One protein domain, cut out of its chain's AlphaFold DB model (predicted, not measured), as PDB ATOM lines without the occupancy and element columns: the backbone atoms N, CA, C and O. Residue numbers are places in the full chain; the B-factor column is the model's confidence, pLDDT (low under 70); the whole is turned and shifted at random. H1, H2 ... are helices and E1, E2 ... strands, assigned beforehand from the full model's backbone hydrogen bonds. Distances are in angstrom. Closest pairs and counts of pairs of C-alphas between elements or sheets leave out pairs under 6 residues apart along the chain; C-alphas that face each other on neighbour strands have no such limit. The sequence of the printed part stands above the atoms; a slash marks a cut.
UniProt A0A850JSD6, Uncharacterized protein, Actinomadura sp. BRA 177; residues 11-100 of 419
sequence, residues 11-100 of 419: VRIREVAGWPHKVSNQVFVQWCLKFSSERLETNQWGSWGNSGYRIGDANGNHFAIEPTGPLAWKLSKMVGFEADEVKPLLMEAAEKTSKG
ATOM      1  N   VAL A  11      87.848 -11.183  35.937       90.44
ATOM      2  CA  VAL A  11      88.421 -11.296  37.274       90.44
ATOM      3  C   VAL A  11      89.209 -12.596  37.348       90.44
ATOM      4  O   VAL A  11      88.755 -13.644  36.884       90.44
ATOM      5  N   ARG A  12      90.416 -12.532  37.913       92.19
ATOM      6  CA  ARG A  12      91.296 -13.692  38.080       92.19
ATOM      7  C   ARG A  12      91.599 -13.922  39.549       92.19
ATOM      8  O   ARG A  12      91.974 -12.993  40.257       92.19
ATOM      9  N   ILE A  13      91.481 -15.174  39.960       92.62
ATOM     10  CA  ILE A  13      91.839 -15.661  41.287       92.62
ATOM     11  C   ILE A  13      93.271 -16.201  41.195       92.62
ATOM     12  O   ILE A  13      93.618 -16.895  40.237       92.62
ATOM     13  N   ARG A  14      94.125 -15.871  42.164       92.19
ATOM     14  CA  ARG A  14      95.460 -16.474  42.267       92.19
ATOM     15  C   ARG A  14      95.344 -17.885  42.831       92.19
ATOM     16  O   ARG A  14      94.452 -18.178  43.623       92.19
ATOM     17  N   GLU A  15      96.252 -18.755  42.417       90.88
ATOM     18  CA  GLU A  15      96.298 -20.122  42.919       90.88
ATOM     19  C   GLU A  15      96.578 -20.140  44.429       90.88
ATOM     20  O   GLU A  15      97.450 -19.419  44.920       90.88
ATOM     21  N   VAL A  16      95.823 -20.963  45.156       91.56
ATOM     22  CA  VAL A  16      95.971 -21.169  46.599       91.56
ATOM     23  C   VAL A  16      96.566 -22.552  46.806       91.56
ATOM     24  O   VAL A  16      96.006 -23.551  46.348       91.56
ATOM     25  N   ALA A  17      97.706 -22.620  47.493       88.75
ATOM     26  CA  ALA A  17      98.408 -23.876  47.717       88.75
ATOM     27  C   ALA A  17      97.499 -24.904  48.417       88.75
ATOM     28  O   ALA A  17      96.914 -24.633  49.463       88.75
ATOM     29  N   GLY A  18      97.387 -26.097  47.830       83.69
ATOM     30  CA  GLY A  18      96.587 -27.197  48.376       83.69
ATOM     31  C   GLY A  18      95.088 -27.142  48.061       83.69
ATOM     32  O   GLY A  18      94.380 -28.090  48.401       83.69
ATOM     33  N   TRP A  19      94.590 -26.095  47.394       88.56
ATOM     34  CA  TRP A  19      93.192 -26.025  46.964       88.56
ATOM     35  C   TRP A  19      93.039 -26.474  45.508       88.56
ATOM     36  O   TRP A  19      93.634 -25.881  44.609       88.56
ATOM     37  N   PRO A  20      92.195 -27.483  45.224       90.69
ATOM     38  CA  PRO A  20      91.774 -27.755  43.856       90.69
ATOM     39  C   PRO A  20      91.077 -26.527  43.258       90.69
ATOM     40  O   PRO A  20      90.279 -25.887  43.942       90.69
ATOM     41  N   HIS A  21      91.262 -26.258  41.959       90.56
ATOM     42  CA  HIS A  21      90.625 -25.110  41.286       90.56
ATOM     43  C   HIS A  21      89.108 -25.032  41.504       90.56
ATOM     44  O   HIS A  21      88.551 -23.940  41.598       90.56
ATOM     45  N   LYS A  22      88.435 -26.187  41.604       88.94
ATOM     46  CA  LYS A  22      87.002 -26.265  41.907       88.94
ATOM     47  C   LYS A  22      86.668 -25.612  43.253       88.94
ATOM     48  O   LYS A  22      85.709 -24.854  43.313       88.94
ATOM     49  N   VAL A  23      87.469 -25.864  44.291       89.00
ATOM     50  CA  VAL A  23      87.269 -25.295  45.632       89.00
ATOM     51  C   VAL A  23      87.458 -23.784  45.589       89.00
ATOM     52  O   VAL A  23      86.552 -23.060  45.986       89.00
ATOM     53  N   SER A  24      88.562 -23.294  45.016       91.56
ATOM     54  CA  SER A  24      88.808 -21.848  44.893       91.56
ATOM     55  C   SER A  24      87.682 -21.137  44.139       91.56
ATOM     56  O   SER A  24      87.201 -20.092  44.565       91.56
ATOM     57  N   ASN A  25      87.210 -21.729  43.042       91.00
ATOM     58  CA  ASN A  25      86.087 -21.201  42.274       91.00
ATOM     59  C   ASN A  25      84.791 -21.136  43.092       91.00
ATOM     60  O   ASN A  25      84.081 -20.138  43.020       91.00
ATOM     61  N   GLN A  26      84.483 -22.167  43.879       90.25
ATOM     62  CA  GLN A  26      83.283 -22.158  44.710       90.25
ATOM     63  C   GLN A  26      83.390 -21.166  45.883       90.25
ATOM     64  O   GLN A  26      82.419 -20.466  46.161       90.25
ATOM     65  N   VAL A  27      84.563 -21.040  46.519       91.81
ATOM     66  CA  VAL A  27      84.816 -20.033  47.570       91.81
ATOM     67  C   VAL A  27      84.662 -18.616  47.011       91.81
ATOM     68  O   VAL A  27      84.010 -17.777  47.627       91.81
ATOM     69  N   PHE A  28      85.182 -18.357  45.807       93.56
ATOM     70  CA  PHE A  28      84.979 -17.084  45.109       93.56
ATOM     71  C   PHE A  28      83.501 -16.755  44.898       93.56
ATOM     72  O   PHE A  28      83.076 -15.643  45.207       93.56
ATOM     73  N   VAL A  29      82.712 -17.714  44.412       92.06
ATOM     74  CA  VAL A  29      81.273 -17.508  44.214       92.06
ATOM     75  C   VAL A  29      80.583 -17.196  45.540       92.06
ATOM     76  O   VAL A  29      79.784 -16.267  45.595       92.06
ATOM     77  N   GLN A  30      80.915 -17.898  46.625       91.75
ATOM     78  CA  GLN A  30      80.324 -17.609  47.932       91.75
ATOM     79  C   GLN A  30      80.712 -16.228  48.475       91.75
ATOM     80  O   GLN A  30      79.863 -15.562  49.057       91.75
ATOM     81  N   TRP A  31      81.947 -15.756  48.264       94.81
ATOM     82  CA  TRP A  31      82.308 -14.371  48.599       94.81
ATOM     83  C   TRP A  31      81.494 -13.364  47.789       94.81
ATOM     84  O   TRP A  31      81.045 -12.361  48.341       94.81
ATOM     85  N   CYS A  32      81.250 -13.651  46.506       93.38
ATOM     86  CA  CYS A  32      80.371 -12.818  45.689       93.38
ATOM     87  C   CYS A  32      78.950 -12.767  46.270       93.38
ATOM     88  O   CYS A  32      78.382 -11.683  46.336       93.38
ATOM     89  N   LEU A  33      78.407 -13.905  46.723       91.69
ATOM     90  CA  LEU A  33      77.095 -13.973  47.382       91.69
ATOM     91  C   LEU A  33      77.069 -13.187  48.700       91.69
ATOM     92  O   LEU A  33      76.116 -12.453  48.953       91.69
ATOM     93  N   LYS A  34      78.116 -13.312  49.527       92.00
ATOM     94  CA  LYS A  34      78.221 -12.586  50.799       92.00
ATOM     95  C   LYS A  34      78.165 -11.081  50.564       92.00
ATOM     96  O   LYS A  34      77.276 -10.397  51.059       92.00
ATOM     97  N   PHE A  35      79.087 -10.576  49.752       94.38
ATOM     98  CA  PHE A  35      79.188  -9.146  49.504       94.38
ATOM     99  C   PHE A  35      77.972  -8.593  48.759       94.38
ATOM    100  O   PHE A  35      77.643  -7.421  48.931       94.38
ATOM    101  N   SER A  36      77.297  -9.400  47.933       91.75
ATOM    102  CA  SER A  36      76.112  -8.932  47.216       91.75
ATOM    103  C   SER A  36      74.914  -8.831  48.154       91.75
ATOM    104  O   SER A  36      74.143  -7.886  48.043       91.75
ATOM    105  N   SER A  37      74.778  -9.752  49.110       89.50
ATOM    106  CA  SER A  37      73.779  -9.644  50.176       89.50
ATOM    107  C   SER A  37      74.052  -8.430  51.073       89.50
ATOM    108  O   SER A  37      73.143  -7.646  51.319       89.50
ATOM    109  N   GLU A  38      75.308  -8.201  51.470       90.00
ATOM    110  CA  GLU A  38      75.685  -7.092  52.364       90.00
ATOM    111  C   GLU A  38      75.575  -5.701  51.722       90.00
ATOM    112  O   GLU A  38      75.237  -4.737  52.405       90.00
ATOM    113  N   ARG A  39      75.912  -5.566  50.431       91.44
ATOM    114  CA  ARG A  39      76.037  -4.251  49.768       91.44
ATOM    115  C   ARG A  39      74.915  -3.938  48.792       91.44
ATOM    116  O   ARG A  39      74.652  -2.769  48.541       91.44
ATOM    117  N   LEU A  40      74.314  -4.969  48.201       89.44
ATOM    118  CA  LEU A  40      73.292  -4.845  47.156       89.44
ATOM    119  C   LEU A  40      71.943  -5.440  47.587       89.44
ATOM    120  O   LEU A  40      71.025  -5.498  46.773       89.44
ATOM    121  N   GLU A  41      71.840  -5.921  48.833       86.06
ATOM    122  CA  GLU A  41      70.637  -6.523  49.425       86.06
ATOM    123  C   GLU A  41      70.061  -7.690  48.595       86.06
ATOM    124  O   GLU A  41      68.865  -7.995  48.621       86.06
ATOM    125  N   THR A  42      70.915  -8.388  47.837       83.81
ATOM    126  CA  THR A  42      70.488  -9.534  47.030       83.81
ATOM    127  C   THR A  42      70.481 -10.810  47.865       83.81
ATOM    128  O   THR A  42      71.543 -11.306  48.239       83.81
ATOM    129  N   ASN A  43      69.303 -11.397  48.071       77.62
ATOM    130  CA  ASN A  43      69.153 -12.650  48.830       77.62
ATOM    131  C   ASN A  43      68.803 -13.862  47.954       77.62
ATOM    132  O   ASN A  43      68.656 -14.977  48.448       77.62
ATOM    133  N   GLN A  44      68.663 -13.656  46.642       82.94
ATOM    134  CA  GLN A  44      68.371 -14.711  45.678       82.94
ATOM    135  C   GLN A  44      69.585 -14.983  44.803       82.94
ATOM    136  O   GLN A  44      70.297 -14.065  44.399       82.94
ATOM    137  N   TRP A  45      69.797 -16.247  44.469       87.25
ATOM    138  CA  TRP A  45      70.812 -16.655  43.513       87.25
ATOM    139  C   TRP A  45      70.434 -17.996  42.886       87.25
ATOM    140  O   TRP A  45      69.539 -18.698  43.355       87.25
ATOM    141  N   GLY A  46      71.096 -18.339  41.788       83.88
ATOM    142  CA  GLY A  46      70.952 -19.646  41.161       83.88
ATOM    143  C   GLY A  46      72.106 -19.955  40.219       83.88
ATOM    144  O   GLY A  46      72.666 -19.059  39.588       83.88
ATOM    145  N   SER A  47      72.450 -21.235  40.115       82.56
ATOM    146  CA  SER A  47      73.422 -21.757  39.152       82.56
ATOM    147  C   SER A  47      72.715 -22.342  37.925       82.56
ATOM    148  O   SER A  47      71.731 -23.066  38.087       82.56
ATOM    149  N   TRP A  48      73.238 -22.140  36.713       76.75
ATOM    150  CA  TRP A  48      72.862 -22.959  35.545       76.75
ATOM    151  C   TRP A  48      73.988 -23.942  35.207       76.75
ATOM    152  O   TRP A  48      74.867 -23.694  34.374       76.75
ATOM    153  N   GLY A  49      73.976 -25.089  35.887       56.81
ATOM    154  CA  GLY A  49      74.982 -26.139  35.710       56.81
ATOM    155  C   GLY A  49      76.414 -25.666  36.004       56.81
ATOM    156  O   GLY A  49      76.633 -24.723  36.757       56.81
ATOM    157  N   ASN A  50      77.407 -26.299  35.371       54.88
ATOM    158  CA  ASN A  50      78.841 -26.012  35.565       54.88
ATOM    159  C   ASN A  50      79.324 -24.691  34.912       54.88
ATOM    160  O   ASN A  50      80.521 -24.524  34.679       54.88
ATOM    161  N   SER A  51      78.418 -23.777  34.561       69.56
ATOM    162  CA  SER A  51      78.656 -22.760  33.522       69.56
ATOM    163  C   SER A  51      78.403 -21.313  33.948       69.56
ATOM    164  O   SER A  51      78.713 -20.414  33.173       69.56
ATOM    165  N   GLY A  52      77.879 -21.055  35.147       83.56
ATOM    166  CA  GLY A  52      77.698 -19.691  35.641       83.56
ATOM    167  C   GLY A  52      76.685 -19.565  36.771       83.56
ATOM    168  O   GLY A  52      75.919 -20.487  37.056       83.56
ATOM    169  N   TYR A  53      76.702 -18.395  37.399       90.31
ATOM    170  CA  TYR A  53      75.849 -18.028  38.521       90.31
ATOM    171  C   TYR A  53      75.125 -16.726  38.212       90.31
ATOM    172  O   TYR A  53      75.748 -15.776  37.740       90.31
ATOM    173  N   ARG A  54      73.833 -16.656  38.539       91.75
ATOM    174  CA  ARG A  54      73.104 -15.392  38.684       91.75
ATOM    175  C   ARG A  54      72.914 -15.085  40.152       91.75
ATOM    176  O   ARG A  54      72.508 -15.952  40.921       91.75
ATOM    177  N   ILE A  55      73.148 -13.829  40.487       91.44
ATOM    178  CA  ILE A  55      73.024 -13.258  41.818       91.44
ATOM    179  C   ILE A  55      72.026 -12.100  41.715       91.44
ATOM    180  O   ILE A  55      72.174 -11.239  40.848       91.44
ATOM    181  N   GLY A  56      70.990 -12.114  42.552       89.38
ATOM    182  CA  GLY A  56      69.844 -11.204  42.499       89.38
ATOM    183  C   GLY A  56      68.562 -11.832  41.938       89.38
ATOM    184  O   GLY A  56      68.524 -13.006  41.551       89.38
ATOM    185  N   ASP A  57      67.499 -11.027  41.910       87.06
ATOM    186  CA  ASP A  57      66.165 -11.439  41.460       87.06
ATOM    187  C   ASP A  57      66.140 -11.637  39.940       87.06
ATOM    188  O   ASP A  57      66.490 -10.748  39.161       87.06
ATOM    189  N   ALA A  58      65.664 -12.807  39.511       82.12
ATOM    190  CA  ALA A  58      65.450 -13.157  38.111       82.12
ATOM    191  C   ALA A  58      64.675 -12.096  37.321       82.12
ATOM    192  O   ALA A  58      64.972 -11.862  36.147       82.12
ATOM    193  N   ASN A  59      63.675 -11.504  37.972       84.88
ATOM    194  CA  ASN A  59      62.733 -10.559  37.391       84.88
ATOM    195  C   ASN A  59      63.066  -9.104  37.757       84.88
ATOM    196  O   ASN A  59      62.395  -8.192  37.276       84.88
ATOM    197  N   GLY A  60      64.096  -8.890  38.580       87.12
ATOM    198  CA  GLY A  60      64.507  -7.589  39.097       87.12
ATOM    199  C   GLY A  60      66.001  -7.341  38.906       87.12
ATOM    200  O   GLY A  60      66.586  -7.716  37.883       87.12
ATOM    201  N   ASN A  61      66.620  -6.694  39.895       90.19
ATOM    202  CA  ASN A  61      68.043  -6.375  39.866       90.19
ATOM    203  C   ASN A  61      68.874  -7.654  40.029       90.19
ATOM    204  O   ASN A  61      68.751  -8.368  41.027       90.19
ATOM    205  N   HIS A  62      69.719  -7.947  39.041       91.94
ATOM    206  CA  HIS A  62      70.590  -9.117  39.051       91.94
ATOM    207  C   HIS A  62      71.838  -8.929  38.198       91.94
ATOM    208  O   HIS A  62      71.873  -8.163  37.235       91.94
ATOM    209  N   PHE A  63      72.854  -9.729  38.487       92.44
ATOM    210  CA  PHE A  63      74.014  -9.889  37.629       92.44
ATOM    211  C   PHE A  63      74.404 -11.359  37.491       92.44
ATOM    212  O   PHE A  63      73.980 -12.213  38.268       92.44
ATOM    213  N   ALA A  64      75.168 -11.661  36.448       91.50
ATOM    214  CA  ALA A  64      75.597 -13.004  36.104       91.50
ATOM    215  C   ALA A  64      77.114 -13.069  35.961       91.50
ATOM    216  O   ALA A  64      77.705 -12.239  35.269       91.50
ATOM    217  N   ILE A  65      77.723 -14.080  36.571       92.31
ATOM    218  CA  ILE A  65      79.146 -14.388  36.436       92.31
ATOM    219  C   ILE A  65      79.335 -15.760  35.795       92.31
ATOM    220  O   ILE A  65      78.625 -16.715  36.106       92.31
ATOM    221  N   GLU A  66      80.309 -15.866  34.898       92.00
ATOM    222  CA  GLU A  66      80.604 -17.092  34.151       92.00
ATOM    223  C   GLU A  66      82.107 -17.380  34.160       92.00
ATOM    224  O   GLU A  66      82.903 -16.445  34.022       92.00
ATOM    225  N   PRO A  67      82.525 -18.653  34.275       90.19
ATOM    226  CA  PRO A  67      83.925 -19.015  34.160       90.19
ATOM    227  C   PRO A  67      84.404 -18.822  32.713       90.19
ATOM    228  O   PRO A  67      83.751 -19.238  31.757       90.19
ATOM    229  N   THR A  68      85.571 -18.206  32.544       88.69
ATOM    230  CA  THR A  68      86.259 -18.052  31.247       88.69
ATOM    231  C   THR A  68      87.492 -18.940  31.123       88.69
ATOM    232  O   THR A  68      88.036 -19.099  30.032       88.69
ATOM    233  N   GLY A  69      87.924 -19.544  32.229       85.81
ATOM    234  CA  GLY A  69      89.040 -20.475  32.299       85.81
ATOM    235  C   GLY A  69      89.280 -20.946  33.735       85.81
ATOM    236  O   GLY A  69      88.510 -20.604  34.638       85.81
ATOM    237  N   PRO A  70      90.347 -21.725  33.979       85.56
ATOM    238  CA  PRO A  70      90.759 -22.074  35.334       85.56
ATOM    239  C   PRO A  70      91.006 -20.800  36.150       85.56
ATOM    240  O   PRO A  70      91.793 -19.953  35.729       85.56
ATOM    241  N   LEU A  71      90.318 -20.661  37.289       89.81
ATOM    242  CA  LEU A  71      90.439 -19.511  38.197       89.81
ATOM    243  C   LEU A  71      90.140 -18.139  37.552       89.81
ATOM    244  O   LEU A  71      90.580 -17.105  38.055       89.81
ATOM    245  N   ALA A  72      89.396 -18.107  36.443       91.75
ATOM    246  CA  ALA A  72      89.060 -16.886  35.719       91.75
ATOM    247  C   ALA A  72      87.551 -16.786  35.477       91.75
ATOM    248  O   ALA A  72      86.921 -17.742  35.020       91.75
ATOM    249  N   TRP A  73      86.993 -15.613  35.760       92.88
ATOM    250  CA  TRP A  73      85.562 -15.326  35.722       92.88
ATOM    251  C   TRP A  73      85.298 -14.028  34.966       92.88
ATOM    252  O   TRP A  73      86.120 -13.120  34.998       92.88
ATOM    253  N   LYS A  74      84.148 -13.917  34.307       91.44
ATOM    254  CA  LYS A  74      83.668 -12.673  33.692       91.44
ATOM    255  C   LYS A  74      82.278 -12.335  34.208       91.44
ATOM    256  O   LYS A  74      81.475 -13.234  34.451       91.44
ATOM    257  N   LEU A  75      81.970 -11.047  34.277       91.50
ATOM    258  CA  LEU A  75      80.593 -10.558  34.380       91.50
ATOM    259  C   LEU A  75      79.924 -10.698  33.002       91.50
ATOM    260  O   LEU A  75      80.304 -10.004  32.059       91.50
ATOM    261  N   SER A  76      78.972 -11.619  32.854       88.31
ATOM    262  CA  SER A  76      78.326 -11.905  31.565       88.31
ATOM    263  C   SER A  76      77.055 -11.095  31.324       88.31
ATOM    264  O   SER A  76      76.760 -10.744  30.181       88.31
ATOM    265  N   LYS A  77      76.320 -10.761  32.389       88.06
ATOM    266  CA  LYS A  77      75.081  -9.977  32.324       88.06
ATOM    267  C   LYS A  77      74.920  -9.132  33.583       88.06
ATOM    268  O   LYS A  77      75.352  -9.533  34.656       88.06
ATOM    269  N   MET A  78      74.256  -7.992  33.450       90.56
ATOM    270  CA  MET A  78      73.887  -7.122  34.560       90.56
ATOM    271  C   MET A  78      72.594  -6.388  34.206       90.56
ATOM    272  O   MET A  78      72.434  -5.927  33.074       90.56
ATOM    273  N   VAL A  79      71.659  -6.341  35.147       89.81
ATOM    274  CA  VAL A  79      70.341  -5.717  35.026       89.81
ATOM    275  C   VAL A  79      70.055  -5.000  36.339       89.81
ATOM    276  O   VAL A  79      70.134  -5.618  37.396       89.81
ATOM    277  N   GLY A  80      69.742  -3.707  36.278       87.06
ATOM    278  CA  GLY A  80      69.342  -2.917  37.447       87.06
ATOM    279  C   GLY A  80      70.465  -2.508  38.411       87.06
ATOM    280  O   GLY A  80      70.214  -1.684  39.279       87.06
ATOM    281  N   PHE A  81      71.682  -3.029  38.233       88.75
ATOM    282  CA  PHE A  81      72.887  -2.600  38.950       88.75
ATOM    283  C   PHE A  81      73.833  -1.825  38.038       88.75
ATOM    284  O   PHE A  81      73.904  -2.094  36.831       88.75
ATOM    285  N   GLU A  82      74.606  -0.916  38.627       86.44
ATOM    286  CA  GLU A  82      75.670  -0.202  37.929       86.44
ATOM    287  C   GLU A  82      77.001  -0.967  37.999       86.44
ATOM    288  O   GLU A  82      77.324  -1.674  38.956       86.44
ATOM    289  N   ALA A  83      77.827  -0.820  36.958       83.62
ATOM    290  CA  ALA A  83      79.085  -1.566  36.853       83.62
ATOM    291  C   ALA A  83      80.064  -1.248  37.995       83.62
ATOM    292  O   ALA A  83      80.855  -2.109  38.389       83.62
ATOM    293  N   ASP A  84      80.017  -0.015  38.494       86.75
ATOM    294  CA  ASP A  84      80.895   0.477  39.554       86.75
ATOM    295  C   ASP A  84      80.463  -0.021  40.943       86.75
ATOM    296  O   ASP A  84      81.262   0.018  41.873       86.75
ATOM    297  N   GLU A  85      79.257  -0.583  41.069       87.38
ATOM    298  CA  GLU A  85      78.779  -1.252  42.284       87.38
ATOM    299  C   GLU A  85      79.230  -2.721  42.316       87.38
ATOM    300  O   GLU A  85      79.707  -3.226  43.334       87.38
ATOM    301  N   VAL A  86      79.138  -3.414  41.174       90.00
ATOM    302  CA  VAL A  86      79.390  -4.864  41.087       90.00
ATOM    303  C   VAL A  86      80.880  -5.197  40.941       90.00
ATOM    304  O   VAL A  86      81.360  -6.177  41.511       90.00
ATOM    305  N   LYS A  87      81.660  -4.416  40.185       90.69
ATOM    306  CA  LYS A  87      83.080  -4.744  39.939       90.69
ATOM    307  C   LYS A  87      83.948  -4.763  41.203       90.69
ATOM    308  O   LYS A  87      84.714  -5.720  41.331       90.69
ATOM    309  N   PRO A  88      83.872  -3.776  42.121       92.56
ATOM    310  CA  PRO A  88      84.692  -3.793  43.333       92.56
ATOM    311  C   PRO A  88      84.431  -5.040  44.174       92.56
ATOM    312  O   PRO A  88      85.370  -5.662  44.660       92.56
ATOM    313  N   LEU A  89      83.166  -5.459  44.250       93.62
ATOM    314  CA  LEU A  89      82.742  -6.674  44.931       93.62
ATOM    315  C   LEU A  89      83.394  -7.927  44.339       93.62
ATOM    316  O   LEU A  89      83.939  -8.744  45.080       93.62
ATOM    317  N   LEU A  90      83.379  -8.076  43.010       94.06
ATOM    318  CA  LEU A  90      84.017  -9.223  42.355       94.06
ATOM    319  C   LEU A  90      85.541  -9.215  42.549       94.06
ATOM    320  O   LEU A  90      86.146 -10.268  42.741       94.06
ATOM    321  N   MET A  91      86.174  -8.040  42.501       94.31
ATOM    322  CA  MET A  91      87.615  -7.912  42.736       94.31
ATOM    323  C   MET A  91      87.991  -8.282  44.172       94.31
ATOM    324  O   MET A  91      88.945  -9.031  44.377       94.31
ATOM    325  N   GLU A  92      87.222  -7.815  45.150       95.06
ATOM    326  CA  GLU A  92      87.426  -8.128  46.561       95.06
ATOM    327  C   GLU A  92      87.186  -9.613  46.851       95.06
ATOM    328  O   GLU A  92      87.994 -10.242  47.531       95.06
ATOM    329  N   ALA A  93      86.144 -10.213  46.266       94.69
ATOM    330  CA  ALA A  93      85.895 -11.650  46.363       94.69
ATOM    331  C   ALA A  93      87.080 -12.458  45.817       94.69
ATOM    332  O   ALA A  93      87.528 -13.420  46.442       94.69
ATOM    333  N   ALA A  94      87.640 -12.052  44.675       95.25
ATOM    334  CA  ALA A  94      88.817 -12.707  44.120       95.25
ATOM    335  C   ALA A  94      90.061 -12.508  44.986       95.25
ATOM    336  O   ALA A  94      90.846 -13.445  45.126       95.25
ATOM    337  N   GLU A  95      90.248 -11.332  45.585       96.06
ATOM    338  CA  GLU A  95      91.347 -11.075  46.514       96.06
ATOM    339  C   GLU A  95      91.241 -11.950  47.769       96.06
ATOM    340  O   GLU A  95      92.220 -12.596  48.147       96.06
ATOM    341  N   LYS A  96      90.054 -12.020  48.379       95.31
ATOM    342  CA  LYS A  96      89.757 -12.869  49.538       95.31
ATOM    343  C   LYS A  96      90.036 -14.339  49.249       95.31
ATOM    344  O   LYS A  96      90.839 -14.960  49.947       95.31
ATOM    345  N   THR A  97      89.494 -14.861  48.152       93.88
ATOM    346  CA  THR A  97      89.775 -16.233  47.716       93.88
ATOM    347  C   THR A  97      91.259 -16.450  47.442       93.88
ATOM    348  O   THR A  97      91.806 -17.466  47.848       93.88
ATOM    349  N   SER A  98      91.940 -15.494  46.805       93.94
ATOM    350  CA  SER A  98      93.381 -15.583  46.515       93.94
ATOM    351  C   SER A  98      94.251 -15.621  47.776       93.94
ATOM    352  O   SER A  98      95.391 -16.075  47.713       93.94
ATOM    353  N   LYS A  99      93.738 -15.137  48.914       94.06
ATOM    354  CA  LYS A  99      94.384 -15.228  50.232       94.06
ATOM    355  C   LYS A  99      94.058 -16.536  50.968       94.06
ATOM    356  O   LYS A  99      94.561 -16.736  52.066       94.06
ATOM    357  N   GLY A 100      93.238 -17.411  50.383       90.81
ATOM    358  CA  GLY A 100      92.748 -18.623  51.041       90.81
ATOM    359  C   GLY A 100      91.733 -18.343  52.153       90.81
ATOM    360  O   GLY A 100      91.549 -19.187  53.024       90.81
TER     361      GLY A 100
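This is residues 11 to 100 of the 419 residues of an uncharacterized protein of Actinomadura sp. BRA 177 (UniProt A0A850JSD6). A twisted sheet of four antiparallel strands is covered on one face by two helices, H1 and H2, that pack on each other and run opposite ways; the other face has no named helix. The strands form a meander, each the antiparallel neighbour of the one before, in the order E1, E2, E3, E4. The printed part has 90 residues, with H1, the four strands and then H2 along the chain, in the mixed class of helices and strands. It is compact, with a radius of gyration of the C-alphas of 12.3 A, and elongated, spanning 39 by 25 by 19 A.

H1, residues 21 to 40, begins at C-alpha 21 (90.625, -25.110, 41.286) and is 27.3 A long. E1 is residues 45 to 47, E2 residues 53 to 56, E3 residues 62 to 69, 22.7 A, and E4 residues 72 to 79, 21.8 A. H2, residues 83 to 98, is 22.2 A long and ends at C-alpha 98 (93.381, -15.583, 46.515).

Within hydrogen-bond range across the neighbour strands are, for instance, N 46 and O 54 at 2.9 A between E1 and E2, N 55 and O 63 at 2.9 A between E2 and E3, and N 64 and O 77 at 2.8 A between E3 and E4. H1 lies over E2, at a height over the sheet of 8.7 A; the closest C-alphas of the two are those of Leu 33 and Ile 55, 6.9 A apart. H2, on the same face, has a height of 10.1 A. H1 and H2 touch, closest at the C-alphas of Trp 31 and Ala 93, 5.0 A, at a steep tilt of 41 degrees. Every O i to N i+4 pair is within range in H1, and 10 of 12 in H2.

The C-alphas of Ala 17 and Asn 59, the two farthest apart, are 39.5 A apart. The printed part has no cut, and its five links between named elements are tight. Residues 49 to 51 are under 70 in pLDDT.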